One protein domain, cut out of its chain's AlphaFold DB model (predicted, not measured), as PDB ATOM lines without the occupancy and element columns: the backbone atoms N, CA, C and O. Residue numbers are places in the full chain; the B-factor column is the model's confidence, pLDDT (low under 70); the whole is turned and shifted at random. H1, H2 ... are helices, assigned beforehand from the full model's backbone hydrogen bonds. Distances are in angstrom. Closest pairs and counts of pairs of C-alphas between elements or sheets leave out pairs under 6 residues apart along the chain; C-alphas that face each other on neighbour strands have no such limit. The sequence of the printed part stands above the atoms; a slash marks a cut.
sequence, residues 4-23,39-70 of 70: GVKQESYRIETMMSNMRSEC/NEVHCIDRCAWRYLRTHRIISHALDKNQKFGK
ATOM      1  N   GLY A   4     -52.118 -49.075 158.428       82.94
ATOM      2  CA  GLY A   4     -51.361 -48.606 157.263       82.94
ATOM      3  C   GLY A   4     -51.145 -47.091 157.267       82.94
ATOM      4  O   GLY A   4     -50.052 -46.618 156.980       82.94
ATOM      5  N   VAL A   5     -52.151 -46.323 157.701       87.50
ATOM      6  CA  VAL A   5     -52.026 -44.861 157.834       87.50
ATOM      7  C   VAL A   5     -50.991 -44.509 158.900       87.50
ATOM      8  O   VAL A   5     -50.151 -43.652 158.662       87.50
ATOM      9  N   LYS A   6     -50.983 -45.213 160.042       87.88
ATOM     10  CA  LYS A   6     -49.977 -44.991 161.095       87.88
ATOM     11  C   LYS A   6     -48.552 -45.255 160.606       87.88
ATOM     12  O   LYS A   6     -47.645 -44.505 160.958       87.88
ATOM     13  N   GLN A   7     -48.355 -46.305 159.811       91.00
ATOM     14  CA  GLN A   7     -47.036 -46.648 159.285       91.00
ATOM     15  C   GLN A   7     -46.518 -45.587 158.308       91.00
ATOM     16  O   GLN A   7     -45.365 -45.173 158.414       91.00
ATOM     17  N   GLU A   8     -47.365 -45.109 157.397       89.25
ATOM     18  CA  GLU A   8     -46.985 -44.045 156.464       89.25
ATOM     19  C   GLU A   8     -46.746 -42.714 157.182       89.25
ATOM     20  O   GLU A   8     -45.772 -42.024 156.888       89.25
ATOM     21  N   SER A   9     -47.558 -42.382 158.192       91.56
ATOM     22  CA  SER A   9     -47.315 -41.210 159.040       91.56
ATOM     23  C   SER A   9     -45.951 -41.275 159.729       91.56
ATOM     24  O   SER A   9     -45.212 -40.295 159.692       91.56
ATOM     25  N   TYR A  10     -45.574 -42.431 160.285       94.31
ATOM     26  CA  TYR A  10     -44.272 -42.613 160.935       94.31
ATOM     27  C   TYR A  10     -43.095 -42.483 159.954       94.31
ATOM     28  O   TYR A  10     -42.065 -41.886 160.274       94.31
ATOM     29  N   ARG A  11     -43.244 -43.005 158.729       91.00
ATOM     30  CA  ARG A  11     -42.234 -42.847 157.670       91.00
ATOM     31  C   ARG A  11     -42.033 -41.379 157.304       91.00
ATOM     32  O   ARG A  11     -40.893 -40.926 157.206       91.00
ATOM     33  N   ILE A  12     -43.129 -40.637 157.142       93.06
ATOM     34  CA  ILE A  12     -43.086 -39.202 156.843       93.06
ATOM     35  C   ILE A  12     -42.443 -38.434 158.000       93.06
ATOM     36  O   ILE A  12     -41.571 -37.605 157.758       93.06
ATOM     37  N   GLU A  13     -42.819 -38.729 159.244       95.50
ATOM     38  CA  GLU A  13     -42.245 -38.099 160.436       95.50
ATOM     39  C   GLU A  13     -40.730 -38.313 160.515       95.50
ATOM     40  O   GLU A  13     -39.975 -37.353 160.674       95.50
ATOM     41  N   THR A  14     -40.277 -39.553 160.323       95.25
ATOM     42  CA  THR A  14     -38.850 -39.901 160.336       95.25
ATOM     43  C   THR A  14     -38.091 -39.149 159.242       95.25
ATOM     44  O   THR A  14     -37.055 -38.538 159.502       95.25
ATOM     45  N   MET A  15     -38.630 -39.131 158.018       94.69
ATOM     46  CA  MET A  15     -38.034 -38.401 156.897       94.69
ATOM     47  C   MET A  15     -37.937 -36.896 157.190       94.69
ATOM     48  O   MET A  15     -36.896 -36.293 156.935       94.69
ATOM     49  N   MET A  16     -38.999 -36.300 157.737       94.88
ATOM     50  CA  MET A  16     -39.053 -34.876 158.084       94.88
ATOM     51  C   MET A  16     -38.107 -34.528 159.234       94.88
ATOM     52  O   MET A  16     -37.483 -33.468 159.213       94.88
ATOM     53  N   SER A  17     -37.972 -35.412 160.224       97.25
ATOM     54  CA  SER A  17     -37.015 -35.254 161.320       97.25
ATOM     55  C   SER A  17     -35.581 -35.215 160.792       97.25
ATOM     56  O   SER A  17     -34.863 -34.250 161.048       97.25
ATOM     57  N   ASN A  18     -35.206 -36.191 159.963       96.75
ATOM     58  CA  ASN A  18     -33.865 -36.262 159.383       96.75
ATOM     59  C   ASN A  18     -33.572 -35.058 158.482       96.75
ATOM     60  O   ASN A  18     -32.525 -34.432 158.612       96.75
ATOM     61  N   MET A  19     -34.519 -34.677 157.619       97.00
ATOM     62  CA  MET A  19     -34.373 -33.504 156.754       97.00
ATOM     63  C   MET A  19     -34.126 -32.227 157.564       97.00
ATOM     64  O   MET A  19     -33.264 -31.428 157.210       97.00
ATOM     65  N   ARG A  20     -34.870 -32.038 158.660       96.19
ATOM     66  CA  ARG A  20     -34.715 -30.879 159.544       96.19
ATOM     67  C   ARG A  20     -33.318 -30.824 160.153       96.19
ATOM     68  O   ARG A  20     -32.698 -29.769 160.109       96.19
ATOM     69  N   SER A  21     -32.830 -31.940 160.697       96.94
ATOM     70  CA  SER A  21     -31.499 -32.017 161.305       96.94
ATOM     71  C   SER A  21     -30.389 -31.750 160.291       96.94
ATOM     72  O   SER A  21     -29.504 -30.945 160.559       96.94
ATOM     73  N   GLU A  22     -30.463 -32.361 159.108       96.62
ATOM     74  CA  GLU A  22     -29.471 -32.156 158.048       96.62
ATOM     75  C   GLU A  22     -29.450 -30.705 157.561       96.62
ATOM     76  O   GLU A  22     -28.391 -30.085 157.487       96.62
ATOM     77  N   CYS A  23     -30.620 -30.126 157.274       96.94
ATOM     78  CA  CYS A  23     -30.683 -28.748 156.797       96.94
ATOM     79  C   CYS A  23     -30.291 -27.735 157.869       96.94
ATOM     80  O   CYS A  23     -29.654 -26.741 157.537       96.94
ATOM     81  N   ASN A  39     -29.824 -15.486 154.032       94.38
ATOM     82  CA  ASN A  39     -28.989 -16.525 153.429       94.38
ATOM     83  C   ASN A  39     -29.338 -17.907 153.990       94.38
ATOM     84  O   ASN A  39     -29.410 -18.871 153.227       94.38
ATOM     85  N   GLU A  40     -29.592 -18.001 155.296       94.75
ATOM     86  CA  GLU A  40     -29.997 -19.243 155.961       94.75
ATOM     87  C   GLU A  40     -31.371 -19.706 155.474       94.75
ATOM     88  O   GLU A  40     -31.524 -20.876 155.129       94.75
ATOM     89  N   VAL A  41     -32.332 -18.787 155.319       95.38
ATOM     90  CA  VAL A  41     -33.652 -19.081 154.725       95.38
ATOM     91  C   VAL A  41     -33.497 -19.664 153.317       95.38
ATOM     92  O   VAL A  41     -33.984 -20.761 153.032       95.38
ATOM     93  N   HIS A  42     -32.748 -18.987 152.441       97.25
ATOM     94  CA  HIS A  42     -32.506 -19.479 151.083       97.25
ATOM     95  C   HIS A  42     -31.744 -20.811 151.049       97.25
ATOM     96  O   HIS A  42     -31.954 -21.625 150.141       97.25
ATOM     97  N   CYS A  43     -30.842 -21.038 152.003       97.38
ATOM     98  CA  CYS A  43     -30.129 -22.299 152.130       97.38
ATOM     99  C   CYS A  43     -31.079 -23.432 152.535       97.38
ATOM    100  O   CYS A  43     -31.076 -24.474 151.875       97.38
ATOM    101  N   ILE A  44     -31.925 -23.220 153.549       97.00
ATOM    102  CA  ILE A  44     -32.889 -24.214 154.044       97.00
ATOM    103  C   ILE A  44     -33.852 -24.631 152.930       97.00
ATOM    104  O   ILE A  44     -34.024 -25.830 152.703       97.00
ATOM    105  N   ASP A  45     -34.396 -23.677 152.168       97.00
ATOM    106  CA  ASP A  45     -35.281 -23.967 151.031       97.00
ATOM    107  C   ASP A  45     -34.605 -24.883 150.001       97.00
ATOM    108  O   ASP A  45     -35.162 -25.894 149.558       97.00
ATOM    109  N   ARG A  46     -33.360 -24.557 149.626       97.88
ATOM    110  CA  ARG A  46     -32.578 -25.363 148.677       97.88
ATOM    111  C   ARG A  46     -32.227 -26.730 149.253       97.88
ATOM    112  O   ARG A  46     -32.231 -27.714 148.508       97.88
ATOM    113  N   CYS A  47     -31.910 -26.797 150.542       97.81
ATOM    114  CA  CYS A  47     -31.581 -28.035 151.231       97.81
ATOM    115  C   CYS A  47     -32.778 -28.989 151.247       97.81
ATOM    116  O   CYS A  47     -32.650 -30.119 150.776       97.81
ATOM    117  N   ALA A  48     -33.955 -28.520 151.669       97.06
ATOM    118  CA  ALA A  48     -35.171 -29.326 151.714       97.06
ATOM    119  C   ALA A  48     -35.523 -29.898 150.329       97.06
ATOM    120  O   ALA A  48     -35.750 -31.102 150.173       97.06
ATOM    121  N   TRP A  49     -35.466 -29.062 149.286       97.12
ATOM    122  CA  TRP A  49     -35.695 -29.498 147.905       97.12
ATOM    123  C   TRP A  49     -34.712 -30.578 147.442       97.12
ATOM    124  O   TRP A  49     -35.108 -31.576 146.829       97.12
ATOM    125  N   ARG A  50     -33.417 -30.393 147.720       97.44
ATOM    126  CA  ARG A  50     -32.376 -31.364 147.356       97.44
ATOM    127  C   ARG A  50     -32.512 -32.663 148.141       97.44
ATOM    128  O   ARG A  50     -32.334 -33.729 147.550       97.44
ATOM    129  N   TYR A  51     -32.864 -32.585 149.420       97.38
ATOM    130  CA  TYR A  51     -33.079 -33.744 150.276       97.38
ATOM    131  C   TYR A  51     -34.223 -34.610 149.740       97.38
ATOM    132  O   TYR A  51     -34.019 -35.791 149.463       97.38
ATOM    133  N   LEU A  52     -35.394 -34.020 149.473       95.56
ATOM    134  CA  LEU A  52     -36.549 -34.747 148.929       95.56
ATOM    135  C   LEU A  52     -36.260 -35.357 147.553       95.56
ATOM    136  O   LEU A  52     -36.630 -36.502 147.279       95.56
ATOM    137  N   ARG A  53     -35.554 -34.622 146.682       96.25
ATOM    138  CA  ARG A  53     -35.123 -35.146 145.379       96.25
ATOM    139  C   ARG A  53     -34.199 -36.352 145.538       96.25
ATOM    140  O   ARG A  53     -34.376 -37.345 144.836       96.25
ATOM    141  N   THR A  54     -33.239 -36.271 146.454       95.25
ATOM    142  CA  THR A  54     -32.286 -37.354 146.736       95.25
ATOM    143  C   THR A  54     -32.998 -38.565 147.326       95.25
ATOM    144  O   THR A  54     -32.815 -39.675 146.827       95.25
ATOM    145  N   HIS A  55     -33.889 -38.354 148.297       93.62
ATOM    146  CA  HIS A  55     -34.723 -39.402 148.877       93.62
ATOM    147  C   HIS A  55     -35.506 -40.153 147.791       93.62
ATOM    148  O   HIS A  55     -35.446 -41.376 147.724       93.62
ATOM    149  N   ARG A  56     -36.152 -39.433 146.860       93.62
ATOM    150  CA  ARG A  56     -36.873 -40.045 145.728       93.62
ATOM    151  C   ARG A  56     -35.969 -40.902 144.833       93.62
ATOM    152  O   ARG A  56     -36.390 -41.977 144.410       93.62
ATOM    153  N   ILE A  57     -34.758 -40.433 144.521       94.94
ATOM    154  CA  ILE A  57     -33.789 -41.184 143.702       94.94
ATOM    155  C   ILE A  57     -33.387 -42.482 144.413       94.94
ATOM    156  O   ILE A  57     -33.395 -43.543 143.791       94.94
ATOM    157  N   ILE A  58     -33.083 -42.402 145.711       93.50
ATOM    158  CA  ILE A  58     -32.698 -43.557 146.528       93.50
ATOM    159  C   ILE A  58     -33.853 -44.557 146.623       93.50
ATOM    160  O   ILE A  58     -33.641 -45.735 146.344       93.50
ATOM    161  N   SER A  59     -35.074 -44.110 146.937       90.44
ATOM    162  CA  SER A  59     -36.252 -44.988 146.998       90.44
ATOM    163  C   SER A  59     -36.461 -45.731 145.679       90.44
ATOM    164  O   SER A  59     -36.576 -46.952 145.672       90.44
ATOM    165  N   HIS A  60     -36.398 -45.023 144.547       92.12
ATOM    166  CA  HIS A  60     -36.542 -45.646 143.233       92.12
ATOM    167  C   HIS A  60     -35.430 -46.669 142.934       92.12
ATOM    168  O   HIS A  60     -35.683 -47.713 142.329       92.12
ATOM    169  N   ALA A  61     -34.190 -46.392 143.348       92.62
ATOM    170  CA  ALA A  61     -33.079 -47.328 143.189       92.62
ATOM    171  C   ALA A  61     -33.254 -48.589 144.052       92.62
ATOM    172  O   ALA A  61     -33.011 -49.697 143.571       92.62
ATOM    173  N   LEU A  62     -33.713 -48.439 145.298       91.56
ATOM    174  CA  LEU A  62     -34.008 -49.558 146.197       91.56
ATOM    175  C   LEU A  62     -35.144 -50.433 145.652       91.56
ATOM    176  O   LEU A  62     -34.989 -51.653 145.594       91.56
ATOM    177  N   ASP A  63     -36.223 -49.821 145.162       90.25
ATOM    178  CA  ASP A  63     -37.348 -50.534 144.544       90.25
ATOM    179  C   ASP A  63     -36.912 -51.310 143.299       90.25
ATOM    180  O   ASP A  63     -37.360 -52.434 143.059       90.25
ATOM    181  N   LYS A  64     -36.016 -50.725 142.492       86.19
ATOM    182  CA  LYS A  64     -35.440 -51.402 141.328       86.19
ATOM    183  C   LYS A  64     -34.612 -52.611 141.766       86.19
ATOM    184  O   LYS A  64     -34.830 -53.698 141.244       86.19
ATOM    185  N   ASN A  65     -33.711 -52.454 142.735       79.12
ATOM    186  CA  ASN A  65     -32.868 -53.554 143.217       79.12
ATOM    187  C   ASN A  65     -33.686 -54.699 143.839       79.12
ATOM    188  O   ASN A  65     -33.383 -55.862 143.584       79.12
ATOM    189  N   GLN A  66     -34.770 -54.404 144.563       72.62
ATOM    190  CA  GLN A  66     -35.674 -55.438 145.088       72.62
ATOM    191  C   GLN A  66     -36.364 -56.268 143.993       72.62
ATOM    192  O   GLN A  66     -36.735 -57.413 144.244       72.62
ATOM    193  N   LYS A  67     -36.535 -55.718 142.785       65.69
ATOM    194  CA  LYS A  67     -37.126 -56.434 141.643       65.69
ATOM    195  C   LYS A  67     -36.135 -57.337 140.905       65.69
ATOM    196  O   LYS A  67     -36.582 -58.286 140.278       65.69
ATOM    197  N   PHE A  68     -34.831 -57.054 140.968       59.72
ATOM    198  CA  PHE A  68     -33.782 -57.859 140.315       59.72
ATOM    199  C   PHE A  68     -33.130 -58.897 141.243       59.72
ATOM    200  O   PHE A  68     -32.402 -59.758 140.767       59.72
ATOM    201  N   GLY A  69     -33.372 -58.819 142.556       57.09
ATOM    202  CA  GLY A  69     -32.887 -59.784 143.551       57.09
ATOM    203  C   GLY A  69     -33.848 -60.943 143.852       57.09
ATOM    204  O   GLY A  69     -33.706 -61.563 144.905       57.09
ATOM    205  N   LYS A  70     -34.841 -61.193 142.990       47.38
ATOM    206  CA  LYS A  70     -35.763 -62.336 143.056       47.38
ATOM    207  C   LYS A  70     -35.617 -63.210 141.824       47.38
ATOM    208  O   LYS A  70     -35.508 -62.624 140.726       47.38
TER     209      LYS A  70
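What this domain is: This is residues 4 to 23 and 39 to 70 of the 70 residues of the protein "zf-Tim10_DDP domain-containing protein" of Strigomonas culicis (UniProt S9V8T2). One long helix, H2, makes the longest axis, and a shorter helix, H1, meets it near its beginning, the two making a lopsided V. The arms spread from that meeting place, and residues 4 to 14 of H1 and 56 to 70, mostly H2, stand free. The printed part has 52 residues, two named helices, H1 then H2, and no named strand; its class is all helix. It is loose and flat, with a radius of gyration of the C-alphas of 14.0 A and spans of 47 by 25 by 13 A.

Where its parts are: H2, residues 39 to 68, measures 43.6 A from C-alpha 39 at (-28.989, -16.525, 153.429) to C-alpha 68. H1, residues 4 to 23, measures 28.7 A, from C-alpha 4 at (-51.361, -48.606, 157.263) to C-alpha 23.

How they stand to each other: H2 touches H1 with residues 43 to 51 alone, and H1 touches it with residues 19 to 23 alone. Their closest C-alphas are those of Cys 47 and Cys 23, 5.7 A apart. They stand at a steep tilt of 48 degrees, opposite ways. In H1 and H2 every O i to N i+4 pair is within hydrogen-bond range.

The domain as a whole: The two C-alphas farthest apart, those of Asn 39 and Lys 70, are 47.5 A apart. The link across the cut lacks residues 24 to 38, with C-alphas 23 and 39 12.8 A apart. Residues 67 to 70 have pLDDT under 70.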